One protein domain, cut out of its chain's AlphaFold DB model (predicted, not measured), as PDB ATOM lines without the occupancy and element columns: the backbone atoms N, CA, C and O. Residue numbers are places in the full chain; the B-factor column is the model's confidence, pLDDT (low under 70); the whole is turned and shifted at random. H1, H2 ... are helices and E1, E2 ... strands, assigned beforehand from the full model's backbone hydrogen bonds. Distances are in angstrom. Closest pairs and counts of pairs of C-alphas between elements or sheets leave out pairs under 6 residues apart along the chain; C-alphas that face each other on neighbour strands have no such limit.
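Overview. This is residues 4 to 151 of the 156 residues of an uncharacterized protein of Giesbergeria anulus (UniProt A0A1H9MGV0). What is the main picture? At one end of an elongated shape a small, strongly twisted sheet of three strands curls round helix H1; helices H3, H5 and H6 gather toward the other end, with H2 and H7 between. H4 lies out at that far end, touching no helix, and residues 112 to 118 stick out. What is it built of? The printed part has 148 residues, with seven named helices and three named strands in the order E1 E2 H1 H2 H3 H4 H5 H6 H7 E3; the class is mostly helix, and the sheet runs E2 E1 E3, all antiparallel. It is only just loose, close to compact, with a radius of gyration of the C-alphas of 17.8 A and spans of 55 by 35 by 31 A.

Along the chain. Where does the sheet end begin? E1 is residues 4 to 9, from C-alpha 4 at (28.740, -64.765, -34.499); E2 is residues 19 to 24, and H1 is residues 27 to 39, 17.1 A long. What follows? H2 is residues 43 to 54, 16.4 A, H3 56 to 63, H4 67 to 76, H5 83 to 94, 16.8 A, and H6 98 to 109, 16.3 A. H7 is residues 128 to 137, and E3 is residues 143 to 147, ending at C-alpha 147 at (32.702, -61.093, -37.750).

Arrangement. How is the sheet paired? E1 and E2 form a hairpin, with N 7 and O 20 at 2.8 A, and E1 and E3 have N 6 and O 146 at 2.9 A, both within hydrogen-bond range. H1 is on the sheet, a helix on one face making two layers; the closest C-alphas of E2 and H1 are those of Ala 24 and Ala 30, 5.0 A. How do the helices meet? H1 and H2 only just touch, with 3 pairs of C-alphas within 8 A, only at the corner, closest at Ala 39 and Phe 45, 5.7 A. H2 touches H7 at a steep tilt of 63 degrees, with the C-alphas of Val 49 and Leu 131 closest at 6.2 A. H5 and H6 form a helical hairpin, closest at the C-alphas of His 91 and Ala 101, 5.2 A; H3 touches residues 86 to 90 of H5, closest at Phe 62 and Phe 86, 5.6 A. What of the backbones? Every O i to N i+4 pair is within hydrogen-bond range in H1, H2, H4, H5, H6 and H7, against 2 of 4 in H3.

Size, cuts and confidence. How far does it reach? The two C-alphas farthest apart, Gln 115 and Asp 149, are 59.0 A apart, and the printed part has no cut. Where are the long link and low confidence? The link from H6 to H7, 18 residues, is long; pLDDT is under 70 in 38 residues: 9 to 18, 38 to 44, 54 to 56, 111 to 124 and 139 to 142.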
ATOM      1  N   LYS A   4      29.187 -65.904 -35.304       89.06
ATOM      2  CA  LYS A   4      28.740 -64.765 -34.499       89.06
ATOM      3  C   LYS A   4      29.167 -63.474 -35.186       89.06
ATOM      4  O   LYS A   4      30.340 -63.321 -35.521       89.06
ATOM      5  N   TYR A   5      28.221 -62.564 -35.350       85.25
ATOM      6  CA  TYR A   5      28.441 -61.237 -35.907       85.25
ATOM      7  C   TYR A   5      28.130 -60.195 -34.845       85.25
ATOM      8  O   TYR A   5      27.081 -60.290 -34.212       85.25
ATOM      9  N   LEU A   6      29.011 -59.214 -34.660       83.50
ATOM     10  CA  LEU A   6      28.651 -57.982 -33.971       83.50
ATOM     11  C   LEU A   6      27.965 -57.079 -34.990       83.50
ATOM     12  O   LEU A   6      28.561 -56.735 -36.013       83.50
ATOM     13  N   ILE A   7      26.720 -56.722 -34.720       78.38
ATOM     14  CA  ILE A   7      25.959 -55.798 -35.549       78.38
ATOM     15  C   ILE A   7      25.765 -54.534 -34.761       78.38
ATOM     16  O   ILE A   7      25.270 -54.591 -33.635       78.38
ATOM     17  N   GLY A   8      26.176 -53.429 -35.366       70.31
ATOM     18  CA  GLY A   8      25.961 -52.110 -34.818       70.31
ATOM     19  C   GLY A   8      25.173 -51.230 -35.762       70.31
ATOM     20  O   GLY A   8      25.234 -51.396 -36.987       70.31
ATOM     21  N   TYR A   9      24.453 -50.290 -35.167       69.00
ATOM     22  CA  TYR A   9      23.760 -49.250 -35.895       69.00
ATOM     23  C   TYR A   9      24.312 -47.882 -35.504       69.00
ATOM     24  O   TYR A   9      24.295 -47.520 -34.332       69.00
ATOM     25  N   VAL A  10      24.836 -47.137 -36.481       58.25
ATOM     26  CA  VAL A  10      25.379 -45.797 -36.238       58.25
ATOM     27  C   VAL A  10      24.287 -44.777 -36.509       58.25
ATOM     28  O   VAL A  10      24.149 -44.288 -37.628       58.25
ATOM     29  N   GLU A  11      23.515 -44.439 -35.481       56.25
ATOM     30  CA  GLU A  11      22.607 -43.300 -35.563       56.25
ATOM     31  C   GLU A  11      22.410 -42.638 -34.211       56.25
ATOM     32  O   GLU A  11      22.118 -43.282 -33.206       56.25
ATOM     33  N   SER A  12      22.574 -41.318 -34.200       46.81
ATOM     34  CA  SER A  12      22.779 -40.501 -33.002       46.81
ATOM     35  C   SER A  12      21.579 -40.401 -32.050       46.81
ATOM     36  O   SER A  12      21.615 -39.565 -31.155       46.81
ATOM     37  N   GLN A  13      20.486 -41.132 -32.285       51.38
ATOM     38  CA  GLN A  13      19.224 -40.981 -31.547       51.38
ATOM     39  C   GLN A  13      18.765 -42.246 -30.805       51.38
ATOM     40  O   GLN A  13      17.822 -42.161 -30.023       51.38
ATOM     41  N   PHE A  14      19.417 -43.399 -30.998       52.88
ATOM     42  CA  PHE A  14      19.080 -44.640 -30.289       52.88
ATOM     43  C   PHE A  14      20.143 -44.956 -29.230       52.88
ATOM     44  O   PHE A  14      21.019 -45.787 -29.438       52.88
ATOM     45  N   GLU A  15      20.058 -44.287 -28.080       47.72
ATOM     46  CA  GLU A  15      21.114 -44.252 -27.050       47.72
ATOM     47  C   GLU A  15      21.379 -45.577 -26.292       47.72
ATOM     48  O   GLU A  15      22.314 -45.625 -25.499       47.72
ATOM     49  N   GLU A  16      20.628 -46.670 -26.506       47.84
ATOM     50  CA  GLU A  16      20.780 -47.882 -25.665       47.84
ATOM     51  C   GLU A  16      20.883 -49.236 -26.398       47.84
ATOM     52  O   GLU A  16      21.116 -50.259 -25.752       47.84
ATOM     53  N   LYS A  17      20.768 -49.296 -27.733       53.25
ATOM     54  CA  LYS A  17      20.799 -50.572 -28.494       53.25
ATOM     55  C   LYS A  17      21.852 -50.589 -29.605       53.25
ATOM     56  O   LYS A  17      21.641 -51.184 -30.658       53.25
ATOM     57  N   GLU A  18      22.983 -49.928 -29.379       64.62
ATOM     58  CA  GLU A  18      23.952 -49.653 -30.445       64.62
ATOM     59  C   GLU A  18      24.649 -50.901 -30.993       64.62
ATOM     60  O   GLU A  18      25.094 -50.869 -32.137       64.62
ATOM     61  N   PHE A  19      24.715 -52.007 -30.235       73.00
ATOM     62  CA  PHE A  19      25.391 -53.229 -30.674       73.00
ATOM     63  C   PHE A  19      24.725 -54.503 -30.150       73.00
ATOM     64  O   PHE A  19      24.368 -54.604 -28.976       73.00
ATOM     65  N   CYS A  20      24.629 -55.528 -30.993       77.69
ATOM     66  CA  CYS A  20      24.211 -56.865 -30.578       77.69
ATOM     67  C   CYS A  20      25.047 -57.955 -31.252       77.69
ATOM     68  O   CYS A  20      25.653 -57.745 -32.303       77.69
ATOM     69  N   ILE A  21      25.062 -59.146 -30.650       85.06
ATOM     70  CA  ILE A  21      25.683 -60.325 -31.253       85.06
ATOM     71  C   ILE A  21      24.593 -61.183 -31.890       85.06
ATOM     72  O   ILE A  21      23.744 -61.733 -31.188       85.06
ATOM     73  N   VAL A  22      24.653 -61.355 -33.210       85.06
ATOM     74  CA  VAL A  22      23.711 -62.176 -33.980       85.06
ATOM     75  C   VAL A  22      24.387 -63.440 -34.490       85.06
ATOM     76  O   VAL A  22      25.517 -63.419 -34.978       85.06
ATOM     77  N   VAL A  23      23.676 -64.566 -34.396       88.50
ATOM     78  CA  VAL A  23      24.128 -65.850 -34.942       88.50
ATOM     79  C   VAL A  23      23.513 -66.079 -36.324       88.50
ATOM     80  O   VAL A  23      22.299 -66.277 -36.452       88.50
ATOM     81  N   ALA A  24      24.355 -66.117 -37.355       89.81
ATOM     82  CA  ALA A  24      23.946 -66.245 -38.756       89.81
ATOM     83  C   ALA A  24      24.986 -67.009 -39.590       89.81
ATOM     84  O   ALA A  24      26.073 -67.329 -39.105       89.81
ATOM     85  N   THR A  25      24.652 -67.361 -40.828       89.56
ATOM     86  CA  THR A  25      25.574 -68.037 -41.756       89.56
ATOM     87  C   THR A  25      26.395 -67.065 -42.599       89.56
ATOM     88  O   THR A  25      27.459 -67.449 -43.082       89.56
ATOM     89  N   ASN A  26      25.929 -65.823 -42.749       86.31
ATOM     90  CA  ASN A  26      26.600 -64.744 -43.470       86.31
ATOM     91  C   ASN A  26      26.173 -63.363 -42.908       86.31
ATOM     92  O   ASN A  26      25.210 -63.302 -42.134       86.31
ATOM     93  N   PRO A  27      26.868 -62.264 -43.272       83.81
ATOM     94  CA  PRO A  27      26.542 -60.914 -42.803       83.81
ATOM     95  C   PRO A  27      25.124 -60.445 -43.157       83.81
ATOM     96  O   PRO A  27      24.473 -59.811 -42.335       83.81
ATOM     97  N   GLU A  28      24.621 -60.779 -44.347       83.06
ATOM     98  CA  GLU A  28      23.295 -60.360 -44.827       83.06
ATOM     99  C   GLU A  28      22.172 -60.982 -43.983       83.06
ATOM    100  O   GLU A  28      21.259 -60.290 -43.540       83.06
ATOM    101  N   GLU A  29      22.276 -62.276 -43.674       83.75
ATOM    102  CA  GLU A  29      21.368 -62.978 -42.762       83.75
ATOM    103  C   GLU A  29      21.473 -62.411 -41.341       83.75
ATOM    104  O   GLU A  29      20.472 -62.324 -40.629       83.75
ATOM    105  N   ALA A  30      22.676 -62.019 -40.919       85.44
ATOM    106  CA  ALA A  30      22.888 -61.414 -39.614       85.44
ATOM    107  C   ALA A  30      22.147 -60.066 -39.512       85.44
ATOM    108  O   ALA A  30      21.411 -59.848 -38.551       85.44
ATOM    109  N   ILE A  31      22.278 -59.206 -40.529       81.69
ATOM    110  CA  ILE A  31      21.561 -57.925 -40.635       81.69
ATOM    111  C   ILE A  31      20.048 -58.155 -40.682       81.69
ATOM    112  O   ILE A  31      19.313 -57.503 -39.946       81.69
ATOM    113  N   GLY A  32      19.579 -59.119 -41.478       79.00
ATOM    114  CA  GLY A  32      18.158 -59.467 -41.550       79.00
ATOM    115  C   GLY A  32      17.581 -59.838 -40.183       79.00
ATOM    116  O   GLY A  32      16.578 -59.270 -39.763       79.00
ATOM    117  N   LYS A  33      18.268 -60.712 -39.438       81.50
ATOM    118  CA  LYS A  33      17.876 -61.105 -38.074       81.50
ATOM    119  C   LYS A  33      17.935 -59.955 -37.077       81.50
ATOM    120  O   LYS A  33      17.051 -59.839 -36.239       81.50
ATOM    121  N   PHE A  34      18.963 -59.112 -37.148       80.38
ATOM    122  CA  PHE A  34      19.054 -57.917 -36.311       80.38
ATOM    123  C   PHE A  34      17.847 -57.009 -36.503       80.38
ATOM    124  O   PHE A  34      17.264 -56.536 -35.536       80.38
ATOM    125  N   ILE A  35      17.449 -56.801 -37.750       74.88
ATOM    126  CA  ILE A  35      16.301 -55.971 -38.087       74.88
ATOM    127  C   ILE A  35      15.013 -56.644 -37.627       74.88
ATOM    128  O   ILE A  35      14.194 -55.994 -36.993       74.88
ATOM    129  N   GLU A  36      14.828 -57.940 -37.862       74.62
ATOM    130  CA  GLU A  36      13.669 -58.656 -37.322       74.62
ATOM    131  C   GLU A  36      13.579 -58.525 -35.793       74.62
ATOM    132  O   GLU A  36      12.512 -58.241 -35.264       74.62
ATOM    133  N   GLU A  37      14.690 -58.628 -35.071       74.75
ATOM    134  CA  GLU A  37      14.684 -58.544 -33.608       74.75
ATOM    135  C   GLU A  37      14.590 -57.107 -33.074       74.75
ATOM    136  O   GLU A  37      13.957 -56.896 -32.045       74.75
ATOM    137  N   ILE A  38      15.168 -56.101 -33.741       68.38
ATOM    138  CA  ILE A  38      15.168 -54.700 -33.277       68.38
ATOM    139  C   ILE A  38      14.038 -53.892 -33.915       68.38
ATOM    140  O   ILE A  38      13.234 -53.294 -33.203       68.38
ATOM    141  N   ALA A  39      13.926 -53.899 -35.243       61.06
ATOM    142  CA  ALA A  39      12.890 -53.157 -35.953       61.06
ATOM    143  C   ALA A  39      11.487 -53.707 -35.671       61.06
ATOM    144  O   ALA A  39      10.521 -52.943 -35.607       61.06
ATOM    145  N   VAL A  40      11.345 -55.032 -35.504       62.78
ATOM    146  CA  VAL A  40      10.029 -55.659 -35.288       62.78
ATOM    147  C   VAL A  40       9.583 -55.673 -33.826       62.78
ATOM    148  O   VAL A  40       8.376 -55.700 -33.587       62.78
ATOM    149  N   SER A  41      10.489 -55.525 -32.860       64.00
ATOM    150  CA  SER A  41      10.121 -55.486 -31.435       64.00
ATOM    151  C   SER A  41       9.973 -54.079 -30.849       64.00
ATOM    152  O   SER A  41       9.341 -53.942 -29.805       64.00
ATOM    153  N   ASP A  42      10.525 -53.048 -31.498       67.06
ATOM    154  CA  ASP A  42      10.540 -51.681 -30.969       67.06
ATOM    155  C   ASP A  42       9.515 -50.776 -31.675       67.06
ATOM    156  O   ASP A  42       9.576 -50.546 -32.888       67.06
ATOM    157  N   ASP A  43       8.552 -50.256 -30.916       67.75
ATOM    158  CA  ASP A  43       7.570 -49.299 -31.433       67.75
ATOM    159  C   ASP A  43       8.234 -47.953 -31.774       67.75
ATOM    160  O   ASP A  43       7.865 -47.321 -32.768       67.75
ATOM    161  N   LEU A  44       9.298 -47.571 -31.052       69.12
ATOM    162  CA  LEU A  44      10.059 -46.347 -31.322       69.12
ATOM    163  C   LEU A  44      10.784 -46.417 -32.668       69.12
ATOM    164  O   LEU A  44      10.920 -45.400 -33.345       69.12
ATOM    165  N   PHE A  45      11.206 -47.612 -33.097       72.50
ATOM    166  CA  PHE A  45      11.760 -47.805 -34.438       72.50
ATOM    167  C   PHE A  45      10.717 -47.486 -35.510       72.50
ATOM    168  O   PHE A  45      10.997 -46.761 -36.463       72.50
ATOM    169  N   SER A  46       9.504 -48.024 -35.359       71.38
ATOM    170  CA  SER A  46       8.448 -47.858 -36.363       71.38
ATOM    171  C   SER A  46       8.052 -46.391 -36.494       71.38
ATOM    172  O   SER A  46       7.917 -45.897 -37.612       71.38
ATOM    173  N   ASP A  47       7.952 -45.680 -35.371       72.44
ATOM    174  CA  ASP A  47       7.677 -44.246 -35.359       72.44
ATOM    175  C   ASP A  47       8.831 -43.427 -35.952       72.44
ATOM    176  O   ASP A  47       8.581 -42.523 -36.748       72.44
ATOM    177  N   HIS A  48      10.087 -43.775 -35.653       73.00
ATOM    178  CA  HIS A  48      11.257 -43.097 -36.215       73.00
ATOM    179  C   HIS A  48      11.343 -43.244 -37.740       73.00
ATOM    180  O   HIS A  48      11.488 -42.259 -38.469       73.00
ATOM    181  N   VAL A  49      11.224 -44.476 -38.243       74.12
ATOM    182  CA  VAL A  49      11.276 -44.737 -39.685       74.12
ATOM    183  C   VAL A  49      10.067 -44.133 -40.383       74.12
ATOM    184  O   VAL A  49      10.224 -43.578 -41.472       74.12
ATOM    185  N   ARG A  50       8.878 -44.177 -39.771       75.50
ATOM    186  CA  ARG A  50       7.687 -43.516 -40.312       75.50
ATOM    187  C   ARG A  50       7.909 -42.010 -40.422       75.50
ATOM    188  O   ARG A  50       7.671 -41.467 -41.496       75.50
ATOM    189  N   ASP A  51       8.409 -41.358 -39.374       74.06
ATOM    190  CA  ASP A  51       8.676 -39.917 -39.395       74.06
ATOM    191  C   ASP A  51       9.649 -39.560 -40.524       74.06
ATOM    192  O   ASP A  51       9.353 -38.695 -41.343       74.06
ATOM    193  N   ARG A  52      10.745 -40.308 -40.689       73.44
ATOM    194  CA  ARG A  52      11.680 -40.091 -41.806       73.44
ATOM    195  C   ARG A  52      11.100 -40.382 -43.183       73.44
ATOM    196  O   ARG A  52      11.405 -39.655 -44.119       73.44
ATOM    197  N   SER A  53      10.279 -41.421 -43.303       72.50
ATOM    198  CA  SER A  53       9.652 -41.817 -44.571       72.50
ATOM    199  C   SER A  53       8.604 -40.805 -45.028       72.50
ATOM    200  O   SER A  53       8.410 -40.617 -46.224       72.50
ATOM    201  N   VAL A  54       7.913 -40.166 -44.081       69.25
ATOM    202  CA  VAL A  54       6.884 -39.150 -44.350       69.25
ATOM    203  C   VAL A  54       7.498 -37.750 -44.462       69.25
ATOM    204  O   VAL A  54       6.964 -36.901 -45.177       69.25
ATOM    205  N   ASN A  55       8.631 -37.498 -43.806       66.12
ATOM    206  CA  ASN A  55       9.351 -36.238 -43.929       66.12
ATOM    207  C   ASN A  55       9.903 -36.034 -45.349       66.12
ATOM    208  O   ASN A  55      10.260 -36.967 -46.072       66.12
ATOM    209  N   MET A  56      10.026 -34.762 -45.736       59.47
ATOM    210  CA  MET A  56      10.456 -34.345 -47.076       59.47
ATOM    211  C   MET A  56      11.791 -34.949 -47.534       59.47
ATOM    212  O   MET A  56      12.013 -35.047 -48.738       59.47
ATOM    213  N   SER A  57      12.670 -35.355 -46.613       71.69
ATOM    214  CA  SER A  57      13.983 -35.919 -46.941       71.69
ATOM    215  C   SER A  57      13.907 -37.272 -47.657       71.69
ATOM    216  O   SER A  57      14.841 -37.621 -48.382       71.69
ATOM    217  N   PHE A  58      12.829 -38.044 -47.488       83.06
ATOM    218  CA  PHE A  58      12.649 -39.287 -48.244       83.06
ATOM    219  C   PHE A  58      12.100 -38.998 -49.633       83.06
ATOM    220  O   PHE A  58      12.675 -39.415 -50.634       83.06
ATOM    221  N   ALA A  59      11.044 -38.188 -49.712       86.06
ATOM    222  CA  ALA A  59      10.460 -37.790 -50.987       86.06
ATOM    223  C   ALA A  59      11.449 -37.029 -51.889       86.06
ATOM    224  O   ALA A  59      11.427 -37.194 -53.111       86.06
ATOM    225  N   SER A  60      12.354 -36.232 -51.309       84.44
ATOM    226  CA  SER A  60      13.367 -35.490 -52.065       84.44
ATOM    227  C   SER A  60      14.286 -36.405 -52.874       84.44
ATOM    228  O   SER A  60      14.671 -36.023 -53.975       84.44
ATOM    229  N   HIS A  61      14.565 -37.629 -52.400       85.94
ATOM    230  CA  HIS A  61      15.355 -38.621 -53.143       85.94
ATOM    231  C   HIS A  61      14.687 -39.069 -54.446       85.94
ATOM    232  O   HIS A  61      15.350 -39.601 -55.335       85.94
ATOM    233  N   PHE A  62      13.373 -38.898 -54.584       91.06
ATOM    234  CA  PHE A  62      12.667 -39.218 -55.820       91.06
ATOM    235  C   PHE A  62      12.547 -37.990 -56.724       91.06
ATOM    236  O   PHE A  62      12.638 -38.121 -57.944       91.06
ATOM    237  N   TRP A  63      12.433 -36.791 -56.148       91.56
ATOM    238  CA  TRP A  63      12.420 -35.541 -56.910       91.56
ATOM    239  C   TRP A  63      13.776 -35.166 -57.512       91.56
ATOM    240  O   TRP A  63      13.812 -34.572 -58.588       91.56
ATOM    241  N   MET A  64      14.874 -35.524 -56.843       90.38
ATOM    242  CA  MET A  64      16.240 -35.160 -57.224       90.38
ATOM    243  C   MET A  64      17.163 -36.375 -57.060       90.38
ATOM    244  O   MET A  64      17.514 -36.756 -55.947       90.38
ATOM    245  N   GLN A  65      17.533 -37.005 -58.176       89.25
ATOM    246  CA  GLN A  65      18.444 -38.160 -58.228       89.25
ATOM    247  C   GLN A  65      19.754 -37.859 -58.951       89.25
ATOM    248  O   GLN A  65      20.722 -38.601 -58.788       89.25
ATOM    249  N   THR A  66      19.788 -36.813 -59.776       89.62
ATOM    250  CA  THR A  66      20.961 -36.459 -60.583       89.62
ATOM    251  C   THR A  66      21.590 -35.154 -60.106       89.62
ATOM    252  O   THR A  66      20.916 -34.283 -59.556       89.62
ATOM    253  N   GLU A  67      22.893 -34.992 -60.354       91.56
ATOM    254  CA  GLU A  67      23.600 -33.732 -60.078       91.56
ATOM    255  C   GLU A  67      22.994 -32.553 -60.852       91.56
ATOM    256  O   GLU A  67      22.982 -31.429 -60.353       91.56
ATOM    257  N   GLU A  68      22.459 -32.803 -62.051       92.44
ATOM    258  CA  GLU A  68      21.764 -31.800 -62.862       92.44
ATOM    259  C   GLU A  68      20.469 -31.329 -62.187       92.44
ATOM    260  O   GLU A  68      20.251 -30.126 -62.055       92.44
ATOM    261  N   GLU A  69      19.640 -32.260 -61.703       93.19
ATOM    262  CA  GLU A  69      18.404 -31.948 -60.975       93.19
ATOM    263  C   GLU A  69      18.686 -31.164 -59.693       93.19
ATOM    264  O   GLU A  69      18.014 -30.167 -59.428       93.19
ATOM    265  N   GLN A  70      19.707 -31.580 -58.936       91.19
ATOM    266  CA  GLN A  70      20.130 -30.879 -57.727       91.19
ATOM    267  C   GLN A  70      20.636 -29.469 -58.051       91.19
ATOM    268  O   GLN A  70      20.188 -28.500 -57.447       91.19
ATOM    269  N   SER A  71      21.514 -29.335 -59.051       92.56
ATOM    270  CA  SER A  71      22.077 -28.039 -59.454       92.56
ATOM    271  C   SER A  71      20.998 -27.068 -59.930       92.56
ATOM    272  O   SER A  71      21.057 -25.869 -59.648       92.56
ATOM    273  N   GLU A  72      19.999 -27.563 -60.659       92.94
ATOM    274  CA  GLU A  72      18.902 -26.741 -61.155       92.94
ATOM    275  C   GLU A  72      17.955 -26.310 -60.032       92.94
ATOM    276  O   GLU A  72      17.525 -25.148 -60.005       92.94
ATOM    277  N   PHE A  73      17.683 -27.195 -59.069       92.75
ATOM    278  CA  PHE A  73      16.948 -26.843 -57.859       92.75
ATOM    279  C   PHE A  73      17.706 -25.801 -57.030       92.75
ATOM    280  O   PHE A  73      17.124 -24.778 -56.676       92.75
ATOM    281  N   ASP A  74      19.009 -25.973 -56.807       92.94
ATOM    282  CA  ASP A  74      19.836 -25.017 -56.057       92.94
ATOM    283  C   ASP A  74      19.869 -23.635 -56.734       92.94
ATOM    284  O   ASP A  74      19.875 -22.593 -56.075       92.94
ATOM    285  N   ARG A  75      19.847 -23.612 -58.072       95.06
ATOM    286  CA  ARG A  75      19.865 -22.382 -58.872       95.06
ATOM    287  C   ARG A  75      18.513 -21.672 -58.923       95.06
ATOM    288  O   ARG A  75      18.479 -20.443 -59.002       95.06
ATOM    289  N   THR A  76      17.409 -22.414 -58.978       93.94
ATOM    290  CA  THR A  76      16.088 -21.857 -59.335       93.94
ATOM    291  C   THR A  76      15.000 -22.056 -58.287       93.94
ATOM    292  O   THR A  76      13.950 -21.417 -58.383       93.94
ATOM    293  N   GLY A  77      15.224 -22.938 -57.316       90.44
ATOM    294  CA  GLY A  77      14.222 -23.428 -56.373       90.44
ATOM    295  C   GLY A  77      13.136 -24.293 -57.015       90.44
ATOM    296  O   GLY A  77      12.091 -24.500 -56.400       90.44
ATOM    297  N   LYS A  78      13.315 -24.750 -58.264       90.31
ATOM    298  CA  LYS A  78      12.292 -25.488 -59.016       90.31
ATOM    299  C   LYS A  78      12.683 -26.942 -59.225       90.31
ATOM    300  O   LYS A  78      13.810 -27.244 -59.596       90.31
ATOM    301  N   ILE A  79      11.703 -27.823 -59.056       91.12
ATOM    302  CA  ILE A  79      11.795 -29.221 -59.471       91.12
ATOM    303  C   ILE A  79      11.516 -29.299 -60.974       91.12
ATOM    304  O   ILE A  79      10.511 -28.771 -61.450       91.12
ATOM    305  N   ILE A  80      12.419 -29.938 -61.720       91.81
ATOM    306  CA  ILE A  80      12.331 -30.041 -63.186       91.81
ATOM    307  C   ILE A  80      11.656 -31.314 -63.687       91.81
ATOM    308  O   ILE A  80      11.260 -31.377 -64.851       91.81
ATOM    309  N   ILE A  81      11.507 -32.320 -62.825       93.94
ATOM    310  CA  ILE A  81      10.793 -33.547 -63.171       93.94
ATOM    311  C   ILE A  81       9.301 -33.404 -62.866       93.94
ATOM    312  O   ILE A  81       8.889 -32.651 -61.985       93.94
ATOM    313  N   ASN A  82       8.477 -34.151 -63.593       92.75
ATOM    314  CA  ASN A  82       7.033 -34.180 -63.375       92.75
ATOM    315  C   ASN A  82       6.629 -35.317 -62.413       92.75
ATOM    316  O   ASN A  82       7.425 -36.197 -62.077       92.75
ATOM    317  N   LYS A  83       5.350 -35.324 -62.020       92.69
ATOM    318  CA  LYS A  83       4.749 -36.356 -61.160       92.69
ATOM    319  C   LYS A  83       4.918 -37.783 -61.702       92.69
ATOM    320  O   LYS A  83       5.221 -38.683 -60.931       92.69
ATOM    321  N   ILE A  84       4.785 -37.992 -63.013       95.00
ATOM    322  CA  ILE A  84       4.911 -39.324 -63.629       95.00
ATOM    323  C   ILE A  84       6.331 -39.873 -63.432       95.00
ATOM    324  O   ILE A  84       6.517 -41.057 -63.156       95.00
ATOM    325  N   ASP A  85       7.349 -39.026 -63.571       95.44
ATOM    326  CA  ASP A  85       8.739 -39.445 -63.393       95.44
ATOM    327  C   ASP A  85       9.090 -39.668 -61.917       95.44
ATOM    328  O   ASP A  85       9.841 -40.596 -61.613       95.44
ATOM    329  N   PHE A  86       8.483 -38.912 -60.997       94.25
ATOM    330  CA  PHE A  86       8.535 -39.206 -59.561       94.25
ATOM    331  C   PHE A  86       7.943 -40.585 -59.242       94.25
ATOM    332  O   PHE A  86       8.618 -41.415 -58.636       94.25
ATOM    333  N   GLU A  87       6.723 -40.874 -59.702       95.25
ATOM    334  CA  GLU A  87       6.048 -42.158 -59.459       95.25
ATOM    335  C   GLU A  87       6.879 -43.332 -59.992       95.25
ATOM    336  O   GLU A  87       7.123 -44.301 -59.273       95.25
ATOM    337  N   LYS A  88       7.429 -43.220 -61.211       96.19
ATOM    338  CA  LYS A  88       8.340 -44.237 -61.767       96.19
ATOM    339  C   LYS A  88       9.557 -44.489 -60.878       96.19
ATOM    340  O   LYS A  88       9.995 -45.633 -60.760       96.19
ATOM    341  N   ARG A  89      10.137 -43.442 -60.284       95.75
ATOM    342  CA  ARG A  89      11.300 -43.572 -59.390       95.75
ATOM    343  C   ARG A  89      10.929 -44.257 -58.085       95.75
ATOM    344  O   ARG A  89      11.693 -45.105 -57.633       95.75
ATOM    345  N   VAL A  90       9.757 -43.951 -57.535       94.50
ATOM    346  CA  VAL A  90       9.225 -44.653 -56.362       94.50
ATOM    347  C   VAL A  90       9.026 -46.138 -56.674       94.50
ATOM    348  O   VAL A  90       9.549 -46.985 -55.954       94.50
ATOM    349  N   HIS A  91       8.358 -46.479 -57.780       96.25
ATOM    350  CA  HIS A  91       8.199 -47.879 -58.195       96.25
ATOM    351  C   HIS A  91       9.545 -48.578 -58.387       96.25
ATOM    352  O   HIS A  91       9.733 -49.708 -57.943       96.25
ATOM    353  N   LYS A  92      10.519 -47.893 -58.995       95.31
ATOM    354  CA  LYS A  92      11.872 -48.430 -59.159       95.31
ATOM    355  C   LYS A  92      12.557 -48.703 -57.817       95.31
ATOM    356  O   LYS A  92      13.268 -49.695 -57.717       95.31
ATOM    357  N   PHE A  93      12.358 -47.846 -56.815       93.12
ATOM    358  CA  PHE A  93      12.914 -48.036 -55.475       93.12
ATOM    359  C   PHE A  93      12.323 -49.259 -54.772       93.12
ATOM    360  O   PHE A  93      13.077 -50.048 -54.220       93.12
ATOM    361  N   PHE A  94      11.001 -49.442 -54.828       94.00
ATOM    362  CA  PHE A  94      10.334 -50.583 -54.189       94.00
ATOM    363  C   PHE A  94      10.413 -51.891 -54.999       94.00
ATOM    364  O   PHE A  94      10.108 -52.964 -54.476       94.00
ATOM    365  N   GLY A  95      10.840 -51.828 -56.263       93.75
ATOM    366  CA  GLY A  95      11.080 -52.994 -57.107       93.75
ATOM    367  C   GLY A  95       9.824 -53.844 -57.304       93.75
ATOM    368  O   GLY A  95       8.852 -53.414 -57.919       93.75
ATOM    369  N   GLU A  96       9.844 -55.077 -56.798       93.94
ATOM    370  CA  GLU A  96       8.706 -56.002 -56.895       93.94
ATOM    371  C   GLU A  96       7.543 -55.622 -55.955       93.94
ATOM    372  O   GLU A  96       6.404 -56.031 -56.192       93.94
ATOM    373  N   HIS A  97       7.791 -54.788 -54.937       95.00
ATOM    374  CA  HIS A  97       6.804 -54.341 -53.949       95.00
ATOM    375  C   HIS A  97       5.997 -53.128 -54.434       95.00
ATOM    376  O   HIS A  97       6.007 -52.052 -53.831       95.00
ATOM    377  N   ASN A  98       5.294 -53.284 -55.558       94.62
ATOM    378  CA  ASN A  98       4.485 -52.203 -56.135       94.62
ATOM    379  C   ASN A  98       3.363 -51.729 -55.200       94.62
ATOM    380  O   ASN A  98       3.011 -50.557 -55.222       94.62
ATOM    381  N   ASP A  99       2.863 -52.600 -54.325       95.19
ATOM    382  CA  ASP A  99       1.909 -52.249 -53.275       95.19
ATOM    383  C   ASP A  99       2.474 -51.217 -52.285       95.19
ATOM    384  O   ASP A  99       1.753 -50.314 -51.855       95.19
ATOM    385  N   TYR A 100       3.767 -51.306 -51.954       94.31
ATOM    386  CA  TYR A 100       4.442 -50.321 -51.101       94.31
ATOM    387  C   TYR A 100       4.640 -48.995 -51.835       94.31
ATOM    388  O   TYR A 100       4.417 -47.934 -51.249       94.31
ATOM    389  N   ALA A 101       5.000 -49.051 -53.121       94.31
ATOM    390  CA  ALA A 101       5.117 -47.866 -53.968       94.31
ATOM    391  C   ALA A 101       3.786 -47.114 -54.078       94.31
ATOM    392  O   ALA A 101       3.736 -45.914 -53.803       94.31
ATOM    393  N   ASP A 102       2.706 -47.822 -54.407       93.31
ATOM    394  CA  ASP A 102       1.364 -47.254 -54.549       93.31
ATOM    395  C   ASP A 102       0.887 -46.619 -53.240       93.31
ATOM    396  O   ASP A 102       0.338 -45.513 -53.234       93.31
ATOM    397  N   LEU A 103       1.122 -47.295 -52.110       91.06
ATOM    398  CA  LEU A 103       0.760 -46.781 -50.794       91.06
ATOM    399  C   LEU A 103       1.543 -45.510 -50.445       91.06
ATOM    400  O   LEU A 103       0.951 -44.551 -49.945       91.06
ATOM    401  N   PHE A 104       2.846 -45.484 -50.736       89.94
ATOM    402  CA  PHE A 104       3.685 -44.304 -50.541       89.94
ATOM    403  C   PHE A 104       3.222 -43.127 -51.406       89.94
ATOM    404  O   PHE A 104       2.982 -42.044 -50.878       89.94
ATOM    405  N   ILE A 105       3.038 -43.338 -52.713       90.56
ATOM    406  CA  ILE A 105       2.591 -42.312 -53.672       90.56
ATOM    407  C   ILE A 105       1.245 -41.740 -53.236       90.56
ATOM    408  O   ILE A 105       1.077 -40.521 -53.166       90.56
ATOM    409  N   LYS A 106       0.296 -42.619 -52.896       87.69
ATOM    410  CA  LYS A 106      -1.018 -42.217 -52.401       87.69
ATOM    411  C   LYS A 106      -0.893 -41.382 -51.134       87.69
ATOM    412  O   LYS A 106      -1.523 -40.338 -51.051       87.69
ATOM    413  N   SER A 107      -0.087 -41.817 -50.166       84.81
ATOM    414  CA  SER A 107       0.145 -41.063 -48.931       84.81
ATOM    415  C   SER A 107       0.763 -39.693 -49.196       84.81
ATOM    416  O   SER A 107       0.365 -38.717 -48.570       84.81
ATOM    417  N   TYR A 108       1.739 -39.625 -50.100       84.44
ATOM    418  CA  TYR A 108       2.509 -38.419 -50.378       84.44
ATOM    419  C   TYR A 108       1.671 -37.351 -51.092       84.44
ATOM    420  O   TYR A 108       1.692 -36.186 -50.701       84.44
ATOM    421  N   PHE A 109       0.887 -37.744 -52.099       84.25
ATOM    422  CA  PHE A 109       0.058 -36.813 -52.873       84.25
ATOM    423  C   PHE A 109      -1.349 -36.600 -52.315       84.25
ATOM    424  O   PHE A 109      -2.056 -35.730 -52.810       84.25
ATOM    425  N   ALA A 110      -1.777 -37.341 -51.291       76.44
ATOM    426  CA  ALA A 110      -3.121 -37.168 -50.742       76.44
ATOM    427  C   ALA A 110      -3.364 -35.772 -50.124       76.44
ATOM    428  O   ALA A 110      -4.521 -35.373 -50.019       76.44
ATOM    429  N   ASN A 111      -2.306 -35.014 -49.800       60.28
ATOM    430  CA  ASN A 111      -2.399 -33.613 -49.363       60.28
ATOM    431  C   ASN A 111      -2.492 -32.603 -50.522       60.28
ATOM    432  O   ASN A 111      -2.960 -31.488 -50.321       60.28
ATOM    433  N   ASP A 112      -2.049 -32.971 -51.728       56.22
ATOM    434  CA  ASP A 112      -2.059 -32.084 -52.905       56.22
ATOM    435  C   ASP A 112      -3.491 -31.917 -53.464       56.22
ATOM    436  O   ASP A 112      -3.812 -30.923 -54.113       56.22
ATOM    437  N   ASP A 113      -4.379 -32.871 -53.150       51.16
ATOM    438  CA  ASP A 113      -5.794 -32.870 -53.540       51.16
ATOM    439  C   ASP A 113      -6.737 -32.282 -52.458       51.16
ATOM    440  O   ASP A 113      -7.928 -32.081 -52.721       51.16
ATOM    441  N   SER A 114      -6.251 -31.975 -51.245       45.09
ATOM    442  CA  SER A 114      -7.074 -31.455 -50.140       45.09
ATOM    443  C   SER A 114      -6.900 -29.944 -49.942       45.09
ATOM    444  O   SER A 114      -5.980 -29.496 -49.269       45.09
ATOM    445  N   GLN A 115      -7.831 -29.137 -50.462       42.97
ATOM    446  CA  GLN A 115      -7.920 -27.686 -50.198       42.97
ATOM    447  C   GLN A 115      -8.429 -27.319 -48.784       42.97
ATOM    448  O   GLN A 115      -9.150 -26.335 -48.632       42.97
ATOM    449  N   ASN A 116      -8.110 -28.094 -47.748       42.91
ATOM    450  CA  ASN A 116      -8.530 -27.775 -46.382       42.91
ATOM    451  C   ASN A 116      -7.310 -27.725 -45.458       42.91
ATOM    452  O   ASN A 116      -6.666 -28.740 -45.225       42.91
ATOM    453  N   ASP A 117      -7.048 -26.527 -44.931       44.41
ATOM    454  CA  ASP A 117      -5.975 -26.154 -43.992       44.41
ATOM    455  C   ASP A 117      -6.118 -26.764 -42.577       44.41
ATOM    456  O   ASP A 117      -5.352 -26.431 -41.676       44.41
ATOM    457  N   ASP A 118      -7.065 -27.680 -42.372       45.91
ATOM    458  CA  ASP A 118      -7.305 -28.364 -41.103       45.91
ATOM    459  C   ASP A 118      -7.285 -29.887 -41.338       45.91
ATOM    460  O   ASP A 118      -8.298 -30.427 -41.776       45.91
ATOM    461  N   ASP A 119      -6.140 -30.548 -41.109       48.75
ATOM    462  CA  ASP A 119      -5.922 -31.885 -40.486       48.75
ATOM    463  C   ASP A 119      -4.571 -32.492 -40.962       48.75
ATOM    464  O   ASP A 119      -4.044 -32.097 -42.003       48.75
ATOM    465  N   PRO A 120      -3.883 -33.325 -40.155       45.28
ATOM    466  CA  PRO A 120      -2.450 -33.302 -39.950       45.28
ATOM    467  C   PRO A 120      -1.820 -34.231 -41.002       45.28
ATOM    468  O   PRO A 120      -2.515 -34.789 -41.844       45.28
ATOM    469  N   ARG A 121      -0.506 -34.462 -40.955       50.19
ATOM    470  CA  ARG A 121       0.159 -35.601 -41.625       50.19
ATOM    471  C   ARG A 121      -0.810 -36.787 -41.771       50.19
ATOM    472  O   ARG A 121      -1.149 -37.388 -40.750       50.19
ATOM    473  N   ILE A 122      -1.311 -37.065 -42.984       50.22
ATOM    474  CA  ILE A 122      -2.233 -38.184 -43.216       50.22
ATOM    475  C   ILE A 122      -1.556 -39.398 -42.608       50.22
ATOM    476  O   ILE A 122      -0.457 -39.775 -43.011       50.22
ATOM    477  N   ASN A 123      -2.191 -39.948 -41.580       55.41
ATOM    478  CA  ASN A 123      -1.662 -41.051 -40.803       55.41
ATOM    479  C   ASN A 123      -1.863 -42.334 -41.621       55.41
ATOM    480  O   ASN A 123      -2.665 -43.199 -41.271       55.41
ATOM    481  N   VAL A 124      -1.228 -42.404 -42.797       66.00
ATOM    482  CA  VAL A 124      -1.154 -43.636 -43.568       66.00
ATOM    483  C   VAL A 124      -0.272 -44.563 -42.761       66.00
ATOM    484  O   VAL A 124       0.936 -44.361 -42.636       66.00
ATOM    485  N   ASP A 125      -0.908 -45.565 -42.168       76.25
ATOM    486  CA  ASP A 125      -0.201 -46.579 -41.414       76.25
ATOM    487  C   ASP A 125       0.561 -47.472 -42.396       76.25
ATOM    488  O   ASP A 125       0.015 -48.407 -42.989       76.25
ATOM    489  N   PHE A 126       1.823 -47.117 -42.648       85.19
ATOM    490  CA  PHE A 126       2.699 -47.937 -43.468       85.19
ATOM    491  C   PHE A 126       2.904 -49.293 -42.790       85.19
ATOM    492  O   PHE A 126       3.314 -49.339 -41.626       85.19
ATOM    493  N   PRO A 127       2.670 -50.411 -43.506       87.69
ATOM    494  CA  PRO A 127       2.908 -51.732 -42.962       87.69
ATOM    495  C   PRO A 127       4.331 -51.840 -42.427       87.69
ATOM    496  O   PRO A 127       5.286 -51.398 -43.063       87.69
ATOM    497  N   LYS A 128       4.503 -52.519 -41.297       81.75
ATOM    498  CA  LYS A 128       5.819 -52.679 -40.667       81.75
ATOM    499  C   LYS A 128       6.899 -53.214 -41.617       81.75
ATOM    500  O   LYS A 128       8.040 -52.769 -41.585       81.75
ATOM    501  N   LYS A 129       6.516 -54.119 -42.521       85.44
ATOM    502  CA  LYS A 129       7.398 -54.654 -43.572       85.44
ATOM    503  C   LYS A 129       7.849 -53.591 -44.579       85.44
ATOM    504  O   LYS A 129       8.992 -53.635 -45.015       85.44
ATOM    505  N   MET A 130       6.987 -52.633 -44.909       88.44
ATOM    506  CA  MET A 130       7.329 -51.495 -45.762       88.44
ATOM    507  C   MET A 130       8.314 -50.560 -45.056       88.44
ATOM    508  O   MET A 130       9.292 -50.151 -45.669       88.44
ATOM    509  N   LEU A 131       8.110 -50.267 -43.767       83.94
ATOM    510  CA  LEU A 131       9.050 -49.451 -42.985       83.94
ATOM    511  C   LEU A 131      10.435 -50.109 -42.916       83.94
ATOM    512  O   LEU A 131      11.442 -49.468 -43.199       83.94
ATOM    513  N   VAL A 132      10.486 -51.414 -42.636       80.81
ATOM    514  CA  VAL A 132      11.731 -52.198 -42.686       80.81
ATOM    515  C   VAL A 132      12.377 -52.140 -44.073       80.81
ATOM    516  O   VAL A 132      13.590 -51.968 -44.181       80.81
ATOM    517  N   TYR A 133      11.580 -52.250 -45.138       86.50
ATOM    518  CA  TYR A 133      12.081 -52.150 -46.504       86.50
ATOM    519  C   TYR A 133      12.722 -50.785 -46.775       86.50
ATOM    520  O   TYR A 133      13.853 -50.733 -47.257       86.50
ATOM    521  N   ILE A 134      12.025 -49.694 -46.438       85.50
ATOM    522  CA  ILE A 134      12.522 -48.323 -46.608       85.50
ATOM    523  C   ILE A 134      13.826 -48.147 -45.838       85.50
ATOM    524  O   ILE A 134      14.803 -47.663 -46.398       85.50
ATOM    525  N   TRP A 135      13.869 -48.587 -44.585       79.19
ATOM    526  CA  TRP A 135      15.064 -48.514 -43.756       79.19
ATOM    527  C   TRP A 135      16.283 -49.186 -44.398       79.19
ATOM    528  O   TRP A 135      17.350 -48.591 -44.460       79.19
ATOM    529  N   LEU A 136      16.099 -50.399 -44.923       78.00
ATOM    530  CA  LEU A 136      17.157 -51.206 -45.534       78.00
ATOM    531  C   LEU A 136      17.682 -50.667 -46.864       78.00
ATOM    532  O   LEU A 136      18.854 -50.849 -47.179       78.00
ATOM    533  N   HIS A 137      16.797 -50.085 -47.670       81.88
ATOM    534  CA  HIS A 137      17.109 -49.707 -49.051       81.88
ATOM    535  C   HIS A 137      17.327 -48.200 -49.216       81.88
ATOM    536  O   HIS A 137      17.755 -47.749 -50.278       81.88
ATOM    537  N   SER A 138      17.046 -47.416 -48.176       78.06
ATOM    538  CA  SER A 138      17.416 -46.005 -48.100       78.06
ATOM    539  C   SER A 138      18.815 -45.834 -47.510       78.06
ATOM    540  O   SER A 138      19.380 -46.724 -46.884       78.06
ATOM    541  N   SER A 139      19.363 -44.634 -47.662       68.75
ATOM    542  CA  SER A 139      20.607 -44.210 -47.017       68.75
ATOM    543  C   SER A 139      20.450 -43.912 -45.517       68.75
ATOM    544  O   SER A 139      21.382 -43.396 -44.905       68.75
ATOM    545  N   TYR A 140      19.293 -44.204 -44.909       65.12
ATOM    546  CA  TYR A 140      19.049 -43.933 -43.489       65.12
ATOM    547  C   TYR A 140      19.791 -44.886 -42.567       65.12
ATOM    548  O   TYR A 140      20.106 -44.510 -41.440       65.12
ATOM    549  N   ALA A 141      20.109 -46.091 -43.038       62.91
ATOM    550  CA  ALA A 141      20.706 -47.103 -42.196       62.91
ATOM    551  C   ALA A 141      22.142 -47.457 -42.625       62.91
ATOM    552  O   ALA A 141      22.331 -48.225 -43.563       62.91
ATOM    553  N   ASP A 142      23.167 -46.964 -41.916       67.50
ATOM    554  CA  ASP A 142      24.528 -47.530 -42.010       67.50
ATOM    555  C   ASP A 142      24.657 -48.692 -41.011       67.50
ATOM    556  O   ASP A 142      25.207 -48.551 -39.914       67.50
ATOM    557  N   ILE A 143      24.054 -49.835 -41.359       73.00
ATOM    558  CA  ILE A 143      24.168 -51.066 -40.569       73.00
ATOM    559  C   ILE A 143      25.423 -51.805 -41.009       73.00
ATOM    560  O   ILE A 143      25.562 -52.192 -42.171       73.00
ATOM    561  N   LYS A 144      26.310 -52.071 -40.054       76.56
ATOM    562  CA  LYS A 144      27.523 -52.851 -40.293       76.56
ATOM    563  C   LYS A 144      27.499 -54.127 -39.473       76.56
ATOM    564  O   LYS A 144      27.213 -54.107 -38.278       76.56
ATOM    565  N   ALA A 145      27.832 -55.232 -40.133       82.25
ATOM    566  CA  ALA A 145      28.034 -56.528 -39.508       82.25
ATOM    567  C   ALA A 145      29.515 -56.897 -39.592       82.25
ATOM    568  O   ALA A 145      30.072 -57.010 -40.684       82.25
ATOM    569  N   PHE A 146      30.135 -57.105 -38.437       82.69
ATOM    570  CA  PHE A 146      31.525 -57.535 -38.318       82.69
ATOM    571  C   PHE A 146      31.569 -58.960 -37.797       82.69
ATOM    572  O   PHE A 146      30.826 -59.309 -36.875       82.69
ATOM    573  N   HIS A 147      32.442 -59.796 -38.359       84.94
ATOM    574  CA  HIS A 147      32.702 -61.093 -37.750       84.94
ATOM    575  C   HIS A 147      33.301 -60.868 -36.364       84.94
ATOM    576  O   HIS A 147      34.238 -60.089 -36.215       84.94
ATOM    577  N   LEU A 148      32.782 -61.553 -35.344       83.75
ATOM    578  CA  LEU A 148      33.269 -61.350 -33.977       83.75
ATOM    579  C   LEU A 148      34.772 -61.672 -33.856       83.75
ATOM    580  O   LEU A 148      35.482 -61.012 -33.110       83.75
ATOM    581  N   ASP A 149      35.256 -62.623 -34.660       84.25
ATOM    582  CA  ASP A 149      36.666 -63.031 -34.721       84.25
ATOM    583  C   ASP A 149      37.590 -61.974 -35.364       84.25
ATOM    584  O   ASP A 149      38.812 -62.066 -35.255       84.25
ATOM    585  N   GLU A 150      37.033 -60.969 -36.048       82.25
ATOM    586  CA  GLU A 150      37.788 -59.861 -36.654       82.25
ATOM    587  C   GLU A 150      37.994 -58.694 -35.676       82.25
ATOM    588  O   GLU A 150      38.781 -57.779 -35.943       82.25
ATOM    589  N   ILE A 151      37.302 -58.715 -34.535       81.06
ATOM    590  CA  ILE A 151      37.348 -57.654 -33.534       81.06
ATOM    591  C   ILE A 151      38.539 -57.891 -32.609       81.06
ATOM    592  O   ILE A 151      38.668 -58.937 -31.978       81.06
TER     593      ILE A 151